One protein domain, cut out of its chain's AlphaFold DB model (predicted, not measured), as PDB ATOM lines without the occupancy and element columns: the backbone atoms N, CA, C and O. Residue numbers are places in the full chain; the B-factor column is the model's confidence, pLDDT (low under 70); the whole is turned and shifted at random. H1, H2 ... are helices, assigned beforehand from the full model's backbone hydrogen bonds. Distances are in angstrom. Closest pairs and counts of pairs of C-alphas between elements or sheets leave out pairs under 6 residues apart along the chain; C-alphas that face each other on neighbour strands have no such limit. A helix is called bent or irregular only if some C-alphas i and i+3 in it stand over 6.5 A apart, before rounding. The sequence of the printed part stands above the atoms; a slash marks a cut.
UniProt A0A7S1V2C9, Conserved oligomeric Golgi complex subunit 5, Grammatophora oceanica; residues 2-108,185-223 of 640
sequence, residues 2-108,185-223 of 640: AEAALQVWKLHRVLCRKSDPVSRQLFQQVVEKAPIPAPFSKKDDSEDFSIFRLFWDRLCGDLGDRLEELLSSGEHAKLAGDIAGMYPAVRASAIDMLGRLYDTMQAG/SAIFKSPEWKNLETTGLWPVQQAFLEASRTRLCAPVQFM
ATOM      1  N   ALA A   2      93.152  62.293  79.005       85.25
ATOM      2  CA  ALA A   2      92.014  61.451  79.410       85.25
ATOM      3  C   ALA A   2      92.172  60.761  80.780       85.25
ATOM      4  O   ALA A   2      91.252  60.790  81.591       85.25
ATOM      5  N   GLU A   3      93.343  60.191  81.075       88.94
ATOM      6  CA  GLU A   3      93.597  59.548  82.371       88.94
ATOM      7  C   GLU A   3      93.506  60.540  83.541       88.94
ATOM      8  O   GLU A   3      92.806  60.281  84.517       88.94
ATOM      9  N   ALA A   4      94.147  61.707  83.421       90.69
ATOM     10  CA  ALA A   4      94.084  62.759  84.432       90.69
ATOM     11  C   ALA A   4      92.647  63.274  84.618       90.69
ATOM     12  O   ALA A   4      92.178  63.369  85.751       90.69
ATOM     13  N   ALA A   5      91.920  63.509  83.520       90.75
ATOM     14  CA  ALA A   5      90.513  63.899  83.556       90.75
ATOM     15  C   ALA A   5      89.661  62.855  84.298       90.75
ATOM     16  O   ALA A   5      88.854  63.206  85.157       90.75
ATOM     17  N   LEU A   6      89.889  61.560  84.050       90.06
ATOM     18  CA  LEU A   6      89.180  60.480  84.734       90.06
ATOM     19  C   LEU A   6      89.483  60.440  86.241       90.06
ATOM     20  O   LEU A   6      88.579  60.176  87.036       90.06
ATOM     21  N   GLN A   7      90.726  60.702  86.654       92.12
ATOM     22  CA  GLN A   7      91.077  60.783  88.077       92.12
ATOM     23  C   GLN A   7      90.407  61.983  88.756       92.12
ATOM     24  O   GLN A   7      89.833  61.831  89.837       92.12
ATOM     25  N   VAL A   8      90.400  63.150  88.103       91.44
ATOM     26  CA  VAL A   8      89.702  64.348  88.601       91.44
ATOM     27  C   VAL A   8      88.195  64.101  88.689       91.44
ATOM     28  O   VAL A   8      87.575  64.451  89.691       91.44
ATOM     29  N   TRP A   9      87.607  63.429  87.699       89.75
ATOM     30  CA  TRP A   9      86.198  63.038  87.721       89.75
ATOM     31  C   TRP A   9      85.869  62.091  88.883       89.75
ATOM     32  O   TRP A   9      84.891  62.296  89.607       89.75
ATOM     33  N   LYS A  10      86.702  61.066  89.110       90.69
ATOM     34  CA  LYS A  10      86.555  60.151  90.254       90.69
ATOM     35  C   LYS A  10      86.637  60.907  91.579       90.69
ATOM     36  O   LYS A  10      85.795  60.679  92.447       90.69
ATOM     37  N   LEU A  11      87.595  61.825  91.718       91.44
ATOM     38  CA  LEU A  11      87.726  62.679  92.897       91.44
ATOM     39  C   LEU A  11      86.480  63.548  93.098       91.44
ATOM     40  O   LEU A  11      85.921  63.564  94.192       91.44
ATOM     41  N   HIS A  12      86.000  64.204  92.039       89.31
ATOM     42  CA  HIS A  12      84.784  65.008  92.078       89.31
ATOM     43  C   HIS A  12      83.588  64.178  92.572       89.31
ATOM     44  O   HIS A  12      82.936  64.565  93.537       89.31
ATOM     45  N   ARG A  13      83.377  62.965  92.036       89.44
ATOM     46  CA  ARG A  13      82.309  62.060  92.510       89.44
ATOM     47  C   ARG A  13      82.443  61.672  93.980       89.44
ATOM     48  O   ARG A  13      81.425  61.546  94.661       89.44
ATOM     49  N   VAL A  14      83.662  61.449  94.475       89.94
ATOM     50  CA  VAL A  14      83.888  61.156  95.900       89.94
ATOM     51  C   VAL A  14      83.478  62.355  96.756       89.94
ATOM     52  O   VAL A  14      82.770  62.167  97.744       89.94
ATOM     53  N   LEU A  15      83.842  63.571  96.347       88.19
ATOM     54  CA  LEU A  15      83.498  64.806  97.057       88.19
ATOM     55  C   LEU A  15      81.990  65.099  97.054       88.19
ATOM     56  O   LEU A  15      81.469  65.589  98.055       88.19
ATOM     57  N   CYS A  16      81.283  64.755  95.974       86.94
ATOM     58  CA  CYS A  16      79.822  64.874  95.891       86.94
ATOM     59  C   CYS A  16      79.081  63.841  96.757       86.94
ATOM     60  O   CYS A  16      77.937  64.066  97.137       86.94
ATOM     61  N   ARG A  17      79.688  62.675  97.027       88.12
ATOM     62  CA  ARG A  17      79.029  61.552  97.724       88.12
ATOM     63  C   ARG A  17      79.350  61.468  99.207       88.12
ATOM     64  O   ARG A  17      78.563  60.916  99.972       88.12
ATOM     65  N   LYS A  18      80.537  61.912  99.610       88.25
ATOM     66  CA  LYS A  18      80.997  61.822 100.994       88.25
ATOM     67  C   LYS A  18      80.660  63.120 101.727       88.25
ATOM     68  O   LYS A  18      80.882  64.214 101.214       88.25
ATOM     69  N   SER A  19      80.129  62.979 102.935       89.06
ATOM     70  CA  SER A  19      79.875  64.085 103.853       89.06
ATOM     71  C   SER A  19      80.982  64.177 104.892       89.06
ATOM     72  O   SER A  19      81.456  63.150 105.388       89.06
ATOM     73  N   ASP A  20      81.339  65.398 105.267       84.56
ATOM     74  CA  ASP A  20      82.175  65.650 106.428       84.56
ATOM     75  C   ASP A  20      81.440  65.179 107.700       84.56
ATOM     76  O   ASP A  20      80.322  65.635 107.965       84.56
ATOM     77  N   PRO A  21      82.028  64.266 108.497       80.50
ATOM     78  CA  PRO A  21      81.399  63.760 109.715       80.50
ATOM     79  C   PRO A  21      81.144  64.845 110.771       80.50
ATOM     80  O   PRO A  21      80.260  64.660 111.610       80.50
ATOM     81  N   VAL A  22      81.884  65.962 110.742       83.00
ATOM     82  CA  VAL A  22      81.763  67.038 111.737       83.00
ATOM     83  C   VAL A  22      80.703  68.058 111.325       83.00
ATOM     84  O   VAL A  22      79.773  68.317 112.089       83.00
ATOM     85  N   SER A  23      80.800  68.621 110.118       83.00
ATOM     86  CA  SER A  23      79.851  69.644 109.647       83.00
ATOM     87  C   SER A  23      78.564  69.080 109.036       83.00
ATOM     88  O   SER A  23      77.620  69.840 108.816       83.00
ATOM     89  N   ARG A  24      78.515  67.769 108.743       84.62
ATOM     90  CA  ARG A  24      77.450  67.086 107.978       84.62
ATOM     91  C   ARG A  24      77.198  67.669 106.580       84.62
ATOM     92  O   ARG A  24      76.185  67.349 105.963       84.62
ATOM     93  N   GLN A  25      78.100  68.504 106.069       87.50
ATOM     94  CA  GLN A  25      78.037  69.034 104.707       87.50
ATOM     95  C   GLN A  25      78.732  68.073 103.743       87.50
ATOM     96  O   GLN A  25      79.633  67.330 104.134       87.50
ATOM     97  N   LEU A  26      78.323  68.076 102.475       85.75
ATOM     98  CA  LEU A  26      79.065  67.357 101.439       85.75
ATOM     99  C   LEU A  26      80.457  67.976 101.301       85.75
ATOM    100  O   LEU A  26      80.587  69.201 101.330       85.75
ATOM    101  N   PHE A  27      81.496  67.158 101.110       85.56
ATOM    102  CA  PHE A  27      82.854  67.687 100.943       85.56
ATOM    103  C   PHE A  27      82.950  68.660  99.762       85.56
ATOM    104  O   PHE A  27      83.714  69.615  99.836       85.56
ATOM    105  N   GLN A  28      82.135  68.487  98.716       85.56
ATOM    106  CA  GLN A  28      82.026  69.465  97.631       85.56
ATOM    107  C   GLN A  28      81.674  70.873  98.135       85.56
ATOM    108  O   GLN A  28      82.349  71.818  97.755       85.56
ATOM    109  N   GLN A  29      80.688  71.010  99.028       83.06
ATOM    110  CA  GLN A  29      80.265  72.309  99.574       83.06
ATOM    111  C   GLN A  29      81.336  72.936 100.471       83.06
ATOM    112  O   GLN A  29      81.411  74.153 100.613       83.06
ATOM    113  N   VAL A  30      82.160  72.103 101.110       83.62
ATOM    114  CA  VAL A  30      83.301  72.573 101.904       83.62
ATOM    115  C   VAL A  30      84.395  73.118 100.985       83.62
ATOM    116  O   VAL A  30      84.946  74.179 101.263       83.62
ATOM    117  N   VAL A  31      84.683  72.422  99.880       84.12
ATOM    118  CA  VAL A  31      85.681  72.853  98.890       84.12
ATOM    119  C   VAL A  31      85.208  74.089  98.120       84.12
ATOM    120  O   VAL A  31      86.005  74.989  97.892       84.12
ATOM    121  N   GLU A  32      83.923  74.176  97.785       83.56
ATOM    122  CA  GLU A  32      83.310  75.332  97.116       83.56
ATOM    123  C   GLU A  32      83.423  76.626  97.936       83.56
ATOM    124  O   GLU A  32      83.594  77.707  97.384       83.56
ATOM    125  N   LYS A  33      83.374  76.526  99.270       82.12
ATOM    126  CA  LYS A  33      83.541  77.677 100.174       82.12
ATOM    127  C   LYS A  33      84.988  78.154 100.294       82.12
ATOM    128  O   LYS A  33      85.220  79.226 100.856       82.12
ATOM    129  N   ALA A  34      85.959  77.360  99.845       80.69
ATOM    130  CA  ALA A  34      87.352  77.773  99.844       80.69
ATOM    131  C   ALA A  34      87.606  78.736  98.670       80.69
ATOM    132  O   ALA A  34      87.053  78.540  97.589       80.69
ATOM    133  N   PRO A  35      88.454  79.766  98.847       80.94
ATOM    134  CA  PRO A  35      88.800  80.651  97.746       80.94
ATOM    135  C   PRO A  35      89.466  79.845  96.628       80.94
ATOM    136  O   PRO A  35      90.433  79.113  96.871       80.94
ATOM    137  N   ILE A  36      88.953  79.993  95.406       79.25
ATOM    138  CA  ILE A  36      89.557  79.382  94.224       79.25
ATOM    139  C   ILE A  36      90.970  79.967  94.080       79.25
ATOM    140  O   ILE A  36      91.130  81.192  94.113       79.25
ATOM    141  N   PRO A  37      92.019  79.134  93.947       80.62
ATOM    142  CA  PRO A  37      93.363  79.651  93.759       80.62
ATOM    143  C   PRO A  37      93.417  80.543  92.516       80.62
ATOM    144  O   PRO A  37      92.862  80.186  91.480       80.62
ATOM    145  N   ALA A  38      94.143  81.661  92.600       78.62
ATOM    146  CA  ALA A  38      94.282  82.640  91.518       78.62
ATOM    147  C   ALA A  38      94.473  82.052  90.097       78.62
ATOM    148  O   ALA A  38      93.820  82.552  89.187       78.62
ATOM    149  N   PRO A  39      95.284  80.992  89.862       75.19
ATOM    150  CA  PRO A  39      95.435  80.429  88.514       75.19
ATOM    151  C   PRO A  39      94.186  79.728  87.944       75.19
ATOM    152  O   PRO A  39      94.182  79.418  86.753       75.19
ATOM    153  N   PHE A  40      93.161  79.463  88.761       72.56
ATOM    154  CA  PHE A  40      91.910  78.790  88.386       72.56
ATOM    155  C   PHE A  40      90.673  79.697  88.473       72.56
ATOM    156  O   PHE A  40      89.591  79.257  88.101       72.56
ATOM    157  N   SER A  41      90.799  80.929  88.979       69.38
ATOM    158  CA  SER A  41      89.665  81.854  89.113       69.38
ATOM    159  C   SER A  41      89.428  82.596  87.795       69.38
ATOM    160  O   SER A  41      90.353  83.213  87.255       69.38
ATOM    161  N   LYS A  42      88.199  82.530  87.266       67.50
ATOM    162  CA  LYS A  42      87.765  83.336  86.116       67.50
ATOM    163  C   LYS A  42      87.069  84.608  86.619       67.50
ATOM    164  O   LYS A  42      86.626  84.700  87.756       67.50
ATOM    165  N   LYS A  43      86.991  85.637  85.767       56.34
ATOM    166  CA  LYS A  43      86.394  86.941  86.126       56.34
ATOM    167  C   LYS A  43      84.869  86.902  86.335       56.34
ATOM    168  O   LYS A  43      84.359  87.812  86.978       56.34
ATOM    169  N   ASP A  44      84.190  85.862  85.844       55.38
ATOM    170  CA  ASP A  44      82.740  85.643  85.955       55.38
ATOM    171  C   ASP A  44      82.447  84.288  86.632       55.38
ATOM    172  O   ASP A  44      81.977  83.339  86.007       55.38
ATOM    173  N   ASP A  45      82.752  84.170  87.927       57.94
ATOM    174  CA  ASP A  45      82.499  82.958  88.726       57.94
ATOM    175  C   ASP A  45      81.057  82.957  89.301       57.94
ATOM    176  O   ASP A  45      80.856  82.934  90.516       57.94
ATOM    177  N   SER A  46      80.027  83.027  88.442       54.03
ATOM    178  CA  SER A  46      78.606  82.953  88.861       54.03
ATOM    179  C   SER A  46      77.940  81.590  88.622       54.03
ATOM    180  O   SER A  46      76.719  81.486  88.733       54.03
ATOM    181  N   GLU A  47      78.699  80.565  88.236       60.19
ATOM    182  CA  GLU A  47      78.174  79.241  87.877       60.19
ATOM    183  C   GLU A  47      78.546  78.153  88.899       60.19
ATOM    184  O   GLU A  47      79.505  78.294  89.654       60.19
ATOM    185  N   ASP A  48      77.777  77.055  88.900       69.62
ATOM    186  CA  ASP A  48      77.919  75.918  89.818       69.62
ATOM    187  C   ASP A  48      79.365  75.388  89.885       69.62
ATOM    188  O   ASP A  48      79.962  74.979  88.879       69.62
ATOM    189  N   PHE A  49      79.928  75.346  91.096       79.31
ATOM    190  CA  PHE A  49      81.308  74.929  91.330       79.31
ATOM    191  C   PHE A  49      81.541  73.453  90.963       79.31
ATOM    192  O   PHE A  49      80.989  72.524  91.568       79.31
ATOM    193  N   SER A  50      82.451  73.221  90.013       85.88
ATOM    194  CA  SER A  50      82.908  71.887  89.622       85.88
ATOM    195  C   SER A  50      84.420  71.845  89.427       85.88
ATOM    196  O   SER A  50      84.977  72.488  88.541       85.88
ATOM    197  N   ILE A  51      85.092  71.003  90.216       87.25
ATOM    198  CA  ILE A  51      86.539  70.754  90.095       87.25
ATOM    199  C   ILE A  51      86.882  70.180  88.715       87.25
ATOM    200  O   ILE A  51      87.938  70.477  88.162       87.25
ATOM    201  N   PHE A  52      85.982  69.378  88.139       88.38
ATOM    202  CA  PHE A  52      86.167  68.829  86.799       88.38
ATOM    203  C   PHE A  52      86.154  69.931  85.735       88.38
ATOM    204  O   PHE A  52      87.008  69.936  84.851       88.38
ATOM    205  N   ARG A  53      85.256  70.912  85.872       86.56
ATOM    206  CA  ARG A  53      85.215  72.082  84.991       86.56
ATOM    207  C   ARG A  53      86.457  72.958  85.142       86.56
ATOM    208  O   ARG A  53      87.067  73.290  84.134       86.56
ATOM    209  N   LEU A  54      86.877  73.252  86.377       87.50
ATOM    210  CA  LEU A  54      88.096  74.028  86.652       87.50
ATOM    211  C   LEU A  54      89.349  73.377  86.052       87.50
ATOM    212  O   LEU A  54      90.225  74.068  85.533       87.50
ATOM    213  N   PHE A  55      89.430  72.043  86.096       90.62
ATOM    214  CA  PHE A  55      90.507  71.296  85.450       90.62
ATOM    215  C   PHE A  55      90.530  71.525  83.934       90.62
ATOM    216  O   PHE A  55      91.586  71.844  83.390       90.62
ATOM    217  N   TRP A  56      89.385  71.384  83.259       90.31
ATOM    218  CA  TRP A  56      89.294  71.596  81.813       90.31
ATOM    219  C   TRP A  56      89.533  73.049  81.420       90.31
ATOM    220  O   TRP A  56      90.261  73.296  80.468       90.31
ATOM    221  N   ASP A  57      88.993  73.999  82.178       88.12
ATOM    222  CA  ASP A  57      89.220  75.427  81.965       88.12
ATOM    223  C   ASP A  57      90.710  75.769  82.000       88.12
ATOM    224  O   ASP A  57      91.221  76.413  81.082       88.12
ATOM    225  N   ARG A  58      91.426  75.301  83.030       89.19
ATOM    226  CA  ARG A  58      92.863  75.553  83.149       89.19
ATOM    227  C   ARG A  58      93.660  74.841  82.065       89.19
ATOM    228  O   ARG A  58      94.550  75.447  81.481       89.19
ATOM    229  N   LEU A  59      93.352  73.570  81.811       91.19
ATOM    230  CA  LEU A  59      94.043  72.779  80.796       91.19
ATOM    231  C   LEU A  59      93.905  73.416  79.412       91.19
ATOM    232  O   LEU A  59      94.896  73.513  78.697       91.19
ATOM    233  N   CYS A  60      92.693  73.828  79.038       91.44
ATOM    234  CA  CYS A  60      92.434  74.443  77.744       91.44
ATOM    235  C   CYS A  60      93.067  75.834  77.647       91.44
ATOM    236  O   CYS A  60      93.651  76.127  76.612       91.44
ATOM    237  N   GLY A  61      93.047  76.638  78.716       89.50
ATOM    238  CA  GLY A  61      93.775  77.912  78.754       89.50
ATOM    239  C   GLY A  61      95.284  77.730  78.564       89.50
ATOM    240  O   GLY A  61      95.856  78.280  77.633       89.50
ATOM    241  N   ASP A  62      95.914  76.867  79.370       90.94
ATOM    242  CA  ASP A  62      97.357  76.587  79.272       90.94
ATOM    243  C   ASP A  62      97.754  75.983  77.917       90.94
ATOM    244  O   ASP A  62      98.860  76.214  77.425       90.94
ATOM    245  N   LEU A  63      96.881  75.158  77.332       92.12
ATOM    246  CA  LEU A  63      97.085  74.591  76.003       92.12
ATOM    247  C   LEU A  63      96.996  75.676  74.926       92.12
ATOM    248  O   LEU A  63      97.867  75.714  74.060       92.12
ATOM    249  N   GLY A  64      95.982  76.539  75.002       90.81
ATOM    250  CA  GLY A  64      95.786  77.664  74.092       90.81
ATOM    251  C   GLY A  64      96.984  78.607  74.104       90.81
ATOM    252  O   GLY A  64      97.598  78.803  73.059       90.81
ATOM    253  N   ASP A  65      97.396  79.071  75.287       91.12
ATOM    254  CA  ASP A  65      98.538  79.981  75.461       91.12
ATOM    255  C   ASP A  65      99.824  79.399  74.848       91.12
ATOM    256  O   ASP A  65     100.552  80.075  74.120       91.12
ATOM    257  N   ARG A  66     100.095  78.108  75.089       90.62
ATOM    258  CA  ARG A  66     101.272  77.423  74.527       90.62
ATOM    259  C   ARG A  66     101.195  77.276  73.013       90.62
ATOM    260  O   ARG A  66     102.216  77.386  72.341       90.62
ATOM    261  N   LEU A  67     100.019  76.967  72.472       91.06
ATOM    262  CA  LEU A  67      99.833  76.847  71.027       91.06
ATOM    263  C   LEU A  67      99.958  78.209  70.345       91.06
ATOM    264  O   LEU A  67     100.580  78.299  69.291       91.06
ATOM    265  N   GLU A  68      99.441  79.267  70.959       90.31
ATOM    266  CA  GLU A  68      99.591  80.637  70.476       90.31
ATOM    267  C   GLU A  68     101.057  81.095  70.509       90.31
ATOM    268  O   GLU A  68     101.545  81.654  69.525       90.31
ATOM    269  N   GLU A  69     101.796  80.783  71.579       89.94
ATOM    270  CA  GLU A  69     103.239  81.041  71.672       89.94
ATOM    271  C   GLU A  69     104.022  80.283  70.586       89.94
ATOM    272  O   GLU A  69     104.902  80.851  69.930       89.94
ATOM    273  N   LEU A  70     103.677  79.016  70.332       87.62
ATOM    274  CA  LEU A  70     104.296  78.210  69.275       87.62
ATOM    275  C   LEU A  70     104.008  78.746  67.867       87.62
ATOM    276  O   LEU A  70     104.878  78.668  67.002       87.62
ATOM    277  N   LEU A  71     102.814  79.293  67.634       86.81
ATOM    278  CA  LEU A  71     102.430  79.877  66.346       86.81
ATOM    279  C   LEU A  71     103.020  81.283  66.140       86.81
ATOM    280  O   LEU A  71     103.334  81.649  65.008       86.81
ATOM    281  N   SER A  72     103.193  82.055  67.217       84.19
ATOM    282  CA  SER A  72     103.613  83.466  67.164       84.19
ATOM    283  C   SER A  72     105.124  83.677  67.310       84.19
ATOM    284  O   SER A  72     105.651  84.714  66.896       84.19
ATOM    285  N   SER A  73     105.852  82.730  67.905       78.62
ATOM    286  CA  SER A  73     107.297  82.862  68.124       78.62
ATOM    287  C   SER A  73     108.091  82.741  66.813       78.62
ATOM    288  O   SER A  73     108.007  81.759  66.074       78.62
ATOM    289  N   GLY A  74     108.914  83.756  66.520       63.19
ATOM    290  CA  GLY A  74     109.660  83.868  65.256       63.19
ATOM    291  C   GLY A  74     110.646  82.725  64.968       63.19
ATOM    292  O   GLY A  74     110.992  82.500  63.809       63.19
ATOM    293  N   GLU A  75     111.064  81.965  65.985       69.00
ATOM    294  CA  GLU A  75     111.907  80.771  65.815       69.00
ATOM    295  C   GLU A  75     111.126  79.568  65.251       69.00
ATOM    296  O   GLU A  75     111.692  78.752  64.519       69.00
ATOM    297  N   HIS A  76     109.816  79.491  65.514       69.00
ATOM    298  CA  HIS A  76     108.932  78.399  65.091       69.00
ATOM    299  C   HIS A  76     107.971  78.776  63.957       69.00
ATOM    300  O   HIS A  76     107.251  77.912  63.463       69.00
ATOM    301  N   ALA A  77     108.030  80.008  63.439       70.19
ATOM    302  CA  ALA A  77     107.196  80.472  62.325       70.19
ATOM    303  C   ALA A  77     107.252  79.567  61.075       70.19
ATOM    304  O   ALA A  77     106.277  79.457  60.336       70.19
ATOM    305  N   LYS A  78     108.371  78.862  60.847       77.19
ATOM    306  CA  LYS A  78     108.500  77.881  59.749       77.19
ATOM    307  C   LYS A  78     107.652  76.621  59.952       77.19
ATOM    308  O   LYS A  78     107.284  75.996  58.968       77.19
ATOM    309  N   LEU A  79     107.366  76.259  61.202       81.56
ATOM    310  CA  LEU A  79     106.548  75.106  61.588       81.56
ATOM    311  C   LEU A  79     105.071  75.473  61.760       81.56
ATOM    312  O   LEU A  79     104.240  74.577  61.849       81.56
ATOM    313  N   ALA A  80     104.723  76.763  61.793       82.94
ATOM    314  CA  ALA A  80     103.349  77.208  62.011       82.94
ATOM    315  C   ALA A  80     102.373  76.630  60.971       82.94
ATOM    316  O   ALA A  80     101.283  76.192  61.331       82.94
ATOM    317  N   GLY A  81     102.787  76.550  59.700       82.25
ATOM    318  CA  GLY A  81     101.996  75.923  58.637       82.25
ATOM    319  C   GLY A  81     101.788  74.419  58.843       82.25
ATOM    320  O   GLY A  81     100.677  73.929  58.657       82.25
ATOM    321  N   ASP A  82     102.824  73.703  59.290       85.31
ATOM    322  CA  ASP A  82     102.743  72.266  59.578       85.31
ATOM    323  C   ASP A  82     101.838  71.998  60.791       85.31
ATOM    324  O   ASP A  82     100.987  71.113  60.748       85.31
ATOM    325  N   ILE A  83     101.962  72.808  61.850       87.06
ATOM    326  CA  ILE A  83     101.124  72.731  63.059       87.06
ATOM    327  C   ILE A  83      99.658  73.018  62.715       87.06
ATOM    328  O   ILE A  83      98.772  72.270  63.130       87.06
ATOM    329  N   ALA A  84      99.395  74.061  61.924       87.12
ATOM    330  CA  ALA A  84      98.060  74.386  61.435       87.12
ATOM    331  C   ALA A  84      97.476  73.239  60.592       87.12
ATOM    332  O   ALA A  84      96.333  72.837  60.794       87.12
ATOM    333  N   GLY A  85      98.279  72.644  59.704       85.19
ATOM    334  CA  GLY A  85      97.880  71.498  58.883       85.19
ATOM    335  C   GLY A  85      97.506  70.245  59.683       85.19
ATOM    336  O   GLY A  85      96.752  69.412  59.189       85.19
ATOM    337  N   MET A  86      97.968  70.118  60.932       87.38
ATOM    338  CA  MET A  86      97.591  69.015  61.821       87.38
ATOM    339  C   MET A  86      96.221  69.196  62.488       87.38
ATOM    340  O   MET A  86      95.721  68.240  63.088       87.38
ATOM    341  N   TYR A  87      95.591  70.373  62.382       89.31
ATOM    342  CA  TYR A  87      94.306  70.665  63.026       89.31
ATOM    343  C   TYR A  87      93.216  69.600  62.796       89.31
ATOM    344  O   TYR A  87      92.649  69.155  63.797       89.31
ATOM    345  N   PRO A  88      92.941  69.125  61.557       87.06
ATOM    346  CA  PRO A  88      91.908  68.110  61.323       87.06
ATOM    347  C   PRO A  88      92.144  66.842  62.159       87.06
ATOM    348  O   PRO A  88      91.259  66.367  62.873       87.06
ATOM    349  N   ALA A  89      93.384  66.347  62.153       85.81
ATOM    350  CA  ALA A  89      93.774  65.143  62.879       85.81
ATOM    351  C   ALA A  89      93.735  65.338  64.405       85.81
ATOM    352  O   ALA A  89      93.314  64.437  65.139       85.81
ATOM    353  N   VAL A  90      94.152  66.513  64.893       89.12
ATOM    354  CA  VAL A  90      94.097  66.865  66.322       89.12
ATOM    355  C   VAL A  90      92.647  66.967  66.795       89.12
ATOM    356  O   VAL A  90      92.315  66.410  67.843       89.12
ATOM    357  N   ARG A  91      91.768  67.601  66.009       87.62
ATOM    358  CA  ARG A  91      90.329  67.704  66.286       87.62
ATOM    359  C   ARG A  91      89.682  66.321  66.346       87.62
ATOM    360  O   ARG A  91      89.043  65.996  67.346       87.62
ATOM    361  N   ALA A  92      89.906  65.477  65.338       84.25
ATOM    362  CA  ALA A  92      89.377  64.114  65.306       84.25
ATOM    363  C   ALA A  92      89.848  63.283  66.515       84.25
ATOM    364  O   ALA A  92      89.048  62.614  67.174       84.25
ATOM    365  N   SER A  93      91.133  63.389  66.865       87.06
ATOM    366  CA  SER A  93      91.705  62.710  68.035       87.06
ATOM    367  C   SER A  93      91.119  63.222  69.355       87.06
ATOM    368  O   SER A  93      90.906  62.439  70.281       87.06
ATOM    369  N   ALA A  94      90.837  64.524  69.461       89.12
ATOM    370  CA  ALA A  94      90.201  65.115  70.633       89.12
ATOM    371  C   ALA A  94      88.755  64.626  70.817       89.12
ATOM    372  O   ALA A  94      88.359  64.317  71.943       89.12
ATOM    373  N   ILE A  95      87.995  64.498  69.723       86.56
ATOM    374  CA  ILE A  95      86.626  63.960  69.735       86.56
ATOM    375  C   ILE A  95      86.627  62.494  70.184       86.56
ATOM    376  O   ILE A  95      85.887  62.144  71.104       86.56
ATOM    377  N   ASP A  96      87.488  61.645  69.607       85.81
ATOM    378  CA  ASP A  96      87.621  60.233  70.011       85.81
ATOM    379  C   ASP A  96      88.047  60.104  71.484       85.81
ATOM    380  O   ASP A  96      87.470  59.319  72.243       85.81
ATOM    381  N   MET A  97      88.997  60.932  71.933       90.25
ATOM    382  CA  MET A  97      89.419  60.970  73.335       90.25
ATOM    383  C   MET A  97      88.252  61.302  74.276       90.25
ATOM    384  O   MET A  97      88.091  60.638  75.305       90.25
ATOM    385  N   LEU A  98      87.454  62.323  73.954       89.44
ATOM    386  CA  LEU A  98      86.300  62.711  74.765       89.44
ATOM    387  C   LEU A  98      85.198  61.652  74.721       89.44
ATOM    388  O   LEU A  98      84.640  61.342  75.771       89.44
ATOM    389  N   GLY A  99      84.942  61.034  73.568       87.88
ATOM    390  CA  GLY A  99      83.991  59.925  73.450       87.88
ATOM    391  C   GLY A  99      84.337  58.777  74.397       87.88
ATOM    392  O   GLY A  99      83.515  58.390  75.231       87.88
ATOM    393  N   ARG A 100      85.598  58.328  74.379       88.44
ATOM    394  CA  ARG A 100      86.094  57.284  75.296       88.44
ATOM    395  C   ARG A 100      86.021  57.699  76.762       88.44
ATOM    396  O   ARG A 100      85.733  56.868  77.631       88.44
ATOM    397  N   LEU A 101      86.291  58.973  77.060       88.62
ATOM    398  CA  LEU A 101      86.159  59.513  78.411       88.62
ATOM    399  C   LEU A 101      84.702  59.413  78.883       88.62
ATOM    400  O   LEU A 101      84.463  58.893  79.972       88.62
ATOM    401  N   TYR A 102      83.740  59.833  78.060       88.25
ATOM    402  CA  TYR A 102      82.312  59.752  78.374       88.25
ATOM    403  C   TYR A 102      81.821  58.326  78.568       88.25
ATOM    404  O   TYR A 102      81.158  58.059  79.574       88.25
ATOM    405  N   ASP A 103      82.198  57.402  77.683       87.00
ATOM    406  CA  ASP A 103      81.835  55.991  77.833       87.00
ATOM    407  C   ASP A 103      82.355  55.432  79.167       87.00
ATOM    408  O   ASP A 103      81.629  54.761  79.902       87.00
ATOM    409  N   THR A 104      83.589  55.784  79.548       86.75
ATOM    410  CA  THR A 104      84.183  55.355  80.825       86.75
ATOM    411  C   THR A 104      83.474  55.982  82.030       86.75
ATOM    412  O   THR A 104      83.235  55.312  83.042       86.75
ATOM    413  N   MET A 105      83.116  57.268  81.946       84.81
ATOM    414  CA  MET A 105      82.379  57.962  83.005       84.81
ATOM    415  C   MET A 105      80.980  57.366  83.210       84.81
ATOM    416  O   MET A 105      80.545  57.244  84.359       84.81
ATOM    417  N   GLN A 106      80.308  56.960  82.127       82.62
ATOM    418  CA  GLN A 106      78.993  56.316  82.169       82.62
ATOM    419  C   GLN A 106      79.071  54.873  82.685       82.62
ATOM    420  O   GLN A 106      78.318  54.513  83.594       82.62
ATOM    421  N   ALA A 107      80.029  54.072  82.206       78.81
ATOM    422  CA  ALA A 107      80.235  52.696  82.664       78.81
ATOM    423  C   ALA A 107      80.537  52.621  84.173       78.81
ATOM    424  O   ALA A 107      80.020  51.764  84.891       78.81
ATOM    425  N   GLY A 108      81.298  53.586  84.699       63.38
ATOM    426  CA  GLY A 108      81.572  53.708  86.132       63.38
ATOM    427  C   GLY A 108      80.370  54.132  86.988       63.38
ATOM    428  O   GLY A 108      80.509  54.262  88.208       63.38
ATOM    429  N   SER A 185      76.582  64.018  69.347       76.81
ATOM    430  CA  SER A 185      75.768  65.156  69.786       76.81
ATOM    431  C   SER A 185      75.900  65.468  71.282       76.81
ATOM    432  O   SER A 185      75.688  66.607  71.688       76.81
ATOM    433  N   ALA A 186      76.184  64.464  72.117       79.69
ATOM    434  CA  ALA A 186      76.405  64.653  73.548       79.69
ATOM    435  C   ALA A 186      77.800  65.234  73.816       79.69
ATOM    436  O   ALA A 186      77.931  66.104  74.673       79.69
ATOM    437  N   ILE A 187      78.801  64.820  73.030       81.94
ATOM    438  CA  ILE A 187      80.162  65.366  73.091       81.94
ATOM    439  C   ILE A 187      80.145  66.846  72.687       81.94
ATOM    440  O   ILE A 187      80.614  67.681  73.447       81.94
ATOM    441  N   PHE A 188      79.513  67.213  71.567       81.38
ATOM    442  CA  PHE A 188      79.491  68.616  71.115       81.38
ATOM    443  C   PHE A 188      78.718  69.567  72.033       81.38
ATOM    444  O   PHE A 188      78.967  70.772  72.059       81.38
ATOM    445  N   LYS A 189      77.772  69.042  72.816       84.06
ATOM    446  CA  LYS A 189      77.038  69.830  73.816       84.06
ATOM    447  C   LYS A 189      77.786  69.950  75.141       84.06
ATOM    448  O   LYS A 189      77.359  70.732  75.992       84.06
ATOM    449  N   SER A 190      78.868  69.199  75.315       86.38
ATOM    450  CA  SER A 190      79.594  69.128  76.569       86.38
ATOM    451  C   SER A 190      80.414  70.401  76.828       86.38
ATOM    452  O   SER A 190      80.971  70.982  75.889       86.38
ATOM    453  N   PRO A 191      80.478  70.887  78.083       84.62
ATOM    454  CA  PRO A 191      81.277  72.067  78.418       84.62
ATOM    455  C   PRO A 191      82.776  71.842  78.171       84.62
ATOM    456  O   PRO A 191      83.487  72.772  77.809       84.62
ATOM    457  N   GLU A 192      83.252  70.606  78.299       88.31
ATOM    458  CA  GLU A 192      84.635  70.197  78.052       88.31
ATOM    459  C   GLU A 192      84.993  70.343  76.575       88.31
ATOM    460  O   GLU A 192      86.025  70.934  76.264       88.31
ATOM    461  N   TRP A 193      84.125  69.870  75.670       89.25
ATOM    462  CA  TRP A 193      84.308  70.087  74.236       89.25
ATOM    463  C   TRP A 193      84.291  71.574  73.896       89.25
ATOM    464  O   TRP A 193      85.218  72.059  73.258       89.25
ATOM    465  N   LYS A 194      83.283  72.314  74.376       86.69
ATOM    466  CA  LYS A 194      83.173  73.758  74.122       86.69
ATOM    467  C   LYS A 194      84.405  74.517  74.594       86.69
ATOM    468  O   LYS A 194      84.897  75.368  73.864       86.69
ATOM    469  N   ASN A 195      84.928  74.209  75.777       86.56
ATOM    470  CA  ASN A 195      86.145  74.838  76.281       86.56
ATOM    471  C   ASN A 195      87.364  74.443  75.444       86.56
ATOM    472  O   ASN A 195      88.175  75.298  75.091       86.56
ATOM    473  N   LEU A 196      87.497  73.160  75.104       89.19
ATOM    474  CA  LEU A 196      88.602  72.680  74.282       89.19
ATOM    475  C   LEU A 196      88.592  73.305  72.886       89.19
ATOM    476  O   LEU A 196      89.648  73.689  72.401       89.19
ATOM    477  N   GLU A 197      87.425  73.460  72.270       86.56
ATOM    478  CA  GLU A 197      87.260  74.089  70.961       86.56
ATOM    479  C   GLU A 197      87.485  75.606  71.013       86.56
ATOM    480  O   GLU A 197      88.243  76.135  70.208       86.56
ATOM    481  N   THR A 198      86.884  76.309  71.979       85.81
ATOM    482  CA  THR A 198      86.904  77.784  72.019       85.81
ATOM    483  C   THR A 198      88.162  78.390  72.632       85.81
ATOM    484  O   THR A 198      88.450  79.550  72.360       85.81
ATOM    485  N   THR A 199      88.910  77.642  73.452       85.69
ATOM    486  CA  THR A 199      90.113  78.171  74.127       85.69
ATOM    487  C   THR A 199      91.360  77.339  73.856       85.69
ATOM    488  O   THR A 199      92.396  77.900  73.524       85.69
ATOM    489  N   GLY A 200      91.271  76.007  73.920       89.50
ATOM    490  CA  GLY A 200      92.444  75.143  73.757       89.50
ATOM    491  C   GLY A 200      92.935  75.048  72.315       89.50
ATOM    492  O   GLY A 200      94.075  75.379  72.014       89.50
ATOM    493  N   LEU A 201      92.080  74.572  71.412       90.94
ATOM    494  CA  LEU A 201      92.412  74.327  70.007       90.94
ATOM    495  C   LEU A 201      92.206  75.557  69.116       90.94
ATOM    496  O   LEU A 201      92.594  75.526  67.947       90.94
ATOM    497  N   TRP A 202      91.621  76.626  69.659       90.75
ATOM    498  CA  TRP A 202      91.270  77.832  68.916       90.75
ATOM    499  C   TRP A 202      92.454  78.466  68.163       90.75
ATOM    500  O   TRP A 202      92.289  78.733  66.973       90.75
ATOM    501  N   PRO A 203      93.665  78.630  68.740       90.81
ATOM    502  CA  PRO A 203      94.785  79.232  68.006       90.81
ATOM    503  C   PRO A 203      95.179  78.435  66.754       90.81
ATOM    504  O   PRO A 203      95.413  78.998  65.686       90.81
ATOM    505  N   VAL A 204      95.193  77.103  66.860       91.19
ATOM    506  CA  VAL A 204      95.540  76.206  65.746       91.19
ATOM    507  C   VAL A 204      94.413  76.156  64.716       91.19
ATOM    508  O   VAL A 204      94.687  76.127  63.519       91.19
ATOM    509  N   GLN A 205      93.155  76.202  65.164       90.81
ATOM    510  CA  GLN A 205      91.996  76.337  64.283       90.81
ATOM    511  C   GLN A 205      92.084  77.612  63.444       90.81
ATOM    512  O   GLN A 205      91.931  77.548  62.229       90.81
ATOM    513  N   GLN A 206      92.352  78.760  64.072       91.31
ATOM    514  CA  GLN A 206      92.482  80.035  63.364       91.31
ATOM    515  C   GLN A 206      93.639  79.997  62.366       91.31
ATOM    516  O   GLN A 206      93.458  80.369  61.210       91.31
ATOM    517  N   ALA A 207      94.799  79.473  62.767       90.81
ATOM    518  CA  ALA A 207      95.935  79.318  61.863       90.81
ATOM    519  C   ALA A 207      95.619  78.390  60.672       90.81
ATOM    520  O   ALA A 207      96.027  78.672  59.546       90.81
ATOM    521  N   PHE A 208      94.867  77.305  60.894       91.62
ATOM    522  CA  PHE A 208      94.411  76.402  59.833       91.62
ATOM    523  C   PHE A 208      93.455  77.091  58.856       91.62
ATOM    524  O   PHE A 208      93.666  77.011  57.643       91.62
ATOM    525  N   LEU A 209      92.438  77.784  59.374       92.00
ATOM    526  CA  LEU A 209      91.451  78.488  58.555       92.00
ATOM    527  C   LEU A 209      92.096  79.632  57.768       92.00
ATOM    528  O   LEU A 209      91.828  79.768  56.579       92.00
ATOM    529  N   GLU A 210      93.013  80.389  58.372       91.56
ATOM    530  CA  GLU A 210      93.739  81.460  57.682       91.56
ATOM    531  C   GLU A 210      94.674  80.908  56.593       91.56
ATOM    532  O   GLU A 210      94.762  81.460  55.492       91.56
ATOM    533  N   ALA A 211      95.327  79.769  56.843       89.56
ATOM    534  CA  ALA A 211      96.128  79.092  55.828       89.56
ATOM    535  C   ALA A 211      95.260  78.564  54.670       89.56
ATOM    536  O   ALA A 211      95.653  78.694  53.508       89.56
ATOM    537  N   SER A 212      94.083  77.998  54.965       91.06
ATOM    538  CA  SER A 212      93.106  77.562  53.955       91.06
ATOM    539  C   SER A 212      92.583  78.745  53.137       91.06
ATOM    540  O   SER A 212      92.655  78.723  51.906       91.06
ATOM    541  N   ARG A 213      92.197  79.841  53.803       92.50
ATOM    542  CA  ARG A 213      91.781  81.097  53.168       92.50
ATOM    543  C   ARG A 213      92.871  81.639  52.254       92.50
ATOM    544  O   ARG A 213      92.598  81.975  51.107       92.50
ATOM    545  N   THR A 214      94.119  81.665  52.713       90.81
ATOM    546  CA  THR A 214      95.251  82.130  51.899       90.81
ATOM    547  C   THR A 214      95.428  81.273  50.643       90.81
ATOM    548  O   THR A 214      95.606  81.819  49.554       90.81
ATOM    549  N   ARG A 215      95.337  79.938  50.754       90.75
ATOM    550  CA  ARG A 215      95.453  79.028  49.600       90.75
ATOM    551  C   ARG A 215      94.303  79.185  48.603       90.75
ATOM    552  O   ARG A 215      94.559  79.136  47.401       90.75
ATOM    553  N   LEU A 216      93.076  79.394  49.081       91.81
ATOM    554  CA  LEU A 216      91.888  79.570  48.237       91.81
ATOM    555  C   LEU A 216      91.809  80.959  47.594       91.81
ATOM    556  O   LEU A 216      91.469  81.066  46.416       91.81
ATOM    557  N   CYS A 217      92.164  82.017  48.325       89.94
ATOM    558  CA  CYS A 217      92.104  83.389  47.822       89.94
ATOM    559  C   CYS A 217      93.319  83.771  46.964       89.94
ATOM    560  O   CYS A 217      93.199  84.654  46.115       89.94
ATOM    561  N   ALA A 218      94.482  83.127  47.127       88.44
ATOM    562  CA  ALA A 218      95.674  83.455  46.338       88.44
ATOM    563  C   ALA A 218      95.447  83.344  44.814       88.44
ATOM    564  O   ALA A 218      95.785  84.295  44.111       88.44
ATOM    565  N   PRO A 219      94.831  82.272  44.270       88.06
ATOM    566  CA  PRO A 219      94.457  82.222  42.858       88.06
ATOM    567  C   PRO A 219      93.521  83.363  42.441       88.06
ATOM    568  O   PRO A 219      93.724  83.944  41.377       88.06
ATOM    569  N   VAL A 220      92.546  83.720  43.286       87.88
ATOM    570  CA  VAL A 220      91.542  84.764  43.009       87.88
ATOM    571  C   VAL A 220      92.177  86.144  42.842       87.88
ATOM    572  O   VAL A 220      91.707  86.933  42.028       87.88
ATOM    573  N   GLN A 221      93.288  86.430  43.528       84.56
ATOM    574  CA  GLN A 221      94.007  87.705  43.382       84.56
ATOM    575  C   GLN A 221      94.557  87.940  41.969       84.56
ATOM    576  O   GLN A 221      94.712  89.088  41.559       84.56
ATOM    577  N   PHE A 222      94.843  86.867  41.232       82.94
ATOM    578  CA  PHE A 222      95.325  86.931  39.850       82.94
ATOM    579  C   PHE A 222      94.201  86.735  38.826       82.94
ATOM    580  O   PHE A 222      94.446  86.783  37.620       82.94
ATOM    581  N   MET A 223      92.970  86.512  39.291       81.38
ATOM    582  CA  MET A 223      91.793  86.480  38.436       81.38
ATOM    583  C   MET A 223      91.352  87.911  38.153       81.38
ATOM    584  O   MET A 223      91.342  88.756  39.041       81.38
TER     585      MET A 223
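Overview. This is residues 2 to 108 and 185 to 223 of the 640 residues of the protein "Conserved oligomeric Golgi complex subunit 5" of Grammatophora oceanica (UniProt A0A7S1V2C9). The model is a long, loose rod of staggered helices: H3 and H5 run opposite ways without meeting, H1 packs on both toward one end of the rod, and H4 and H8 pack on H3 toward the other, with H7 packed on H3 on the side toward H5. Residues 213 to 223, of which 213 to 221 belong to H8, stick out at one end, and small H2 and the turn at Val 22 lie at the opposite end. H1, H3, H5 and H8 form an up-and-down bundle of four, each running against the one before it in the chain. The printed part has 146 residues with eight named helices, H1 to H8 in chain order, and no named strand; the class is all helix. It is loose, with a radius of gyration of the C-alphas of 19.6 A, and spans 75 by 34 by 26 A.

Along the chain. H1, residues 2 to 17, begins at C-alpha 2 (92.014, 61.451, 79.410) and is 22.5 A long. H2 holds residues 27 to 32. H3, residues 51 to 72, is 31.3 A long. H4 holds residues 80 to 85. H5, residues 87 to 108, is 31.4 A long and ends at C-alpha 108 (81.572, 53.708, 86.132). H6 holds residues 185 to 188 and H7 residues 191 to 200. H8, residues 202 to 221, is 27.5 A long and ends at C-alpha 221 (94.007, 87.705, 43.382); it has a kink of 27 degrees near residue 215 and is only just irregular, with C-alphas 216 and 219 6.52 A apart.

Arrangement. H3 is the hub, touching H1, H4, H7 and H8. With residues 51 to 56 alone it touches residues 5 to 12 of H1, closest C-alphas Phe 52 and Trp 9, 5.9 A, at a shallow tilt of 26 degrees, opposite ways. It touches H7 at Cys 60 and Gly 200, closest C-alphas 4.0 A apart, at a shallow tilt of 21 degrees, the same way. H8 touches H4 at about perpendicular, 90 degrees, closest C-alphas Phe 208 and Ala 84, 4.5 A. H5 only just touches H6, with 3 pairs of C-alphas within 8 A, the closest Gly 99 and Ile 187, 6.7 A. H1 touches H2 with residues 12 to 17 alone, closest C-alphas Leu 15 and Phe 27, 4.9 A. H3 and H5 are apart. Every O i to N i+4 pair is within hydrogen-bond range in H1, H2, H3, H4, H5 and H7, and 14 of 16 in H8; H6 is too short for such a pair.

Size, cuts and confidence. The C-alphas farthest apart, Val 22 and Met 223, are 76.5 A apart. Residues 109 to 184 are not printed, and C-alphas 108 and 185 are 20.8 A apart across the cut. The link from H2 to H3 is long. The pLDDT is under 70 at residues 41 to 48, 74 to 76 and 108.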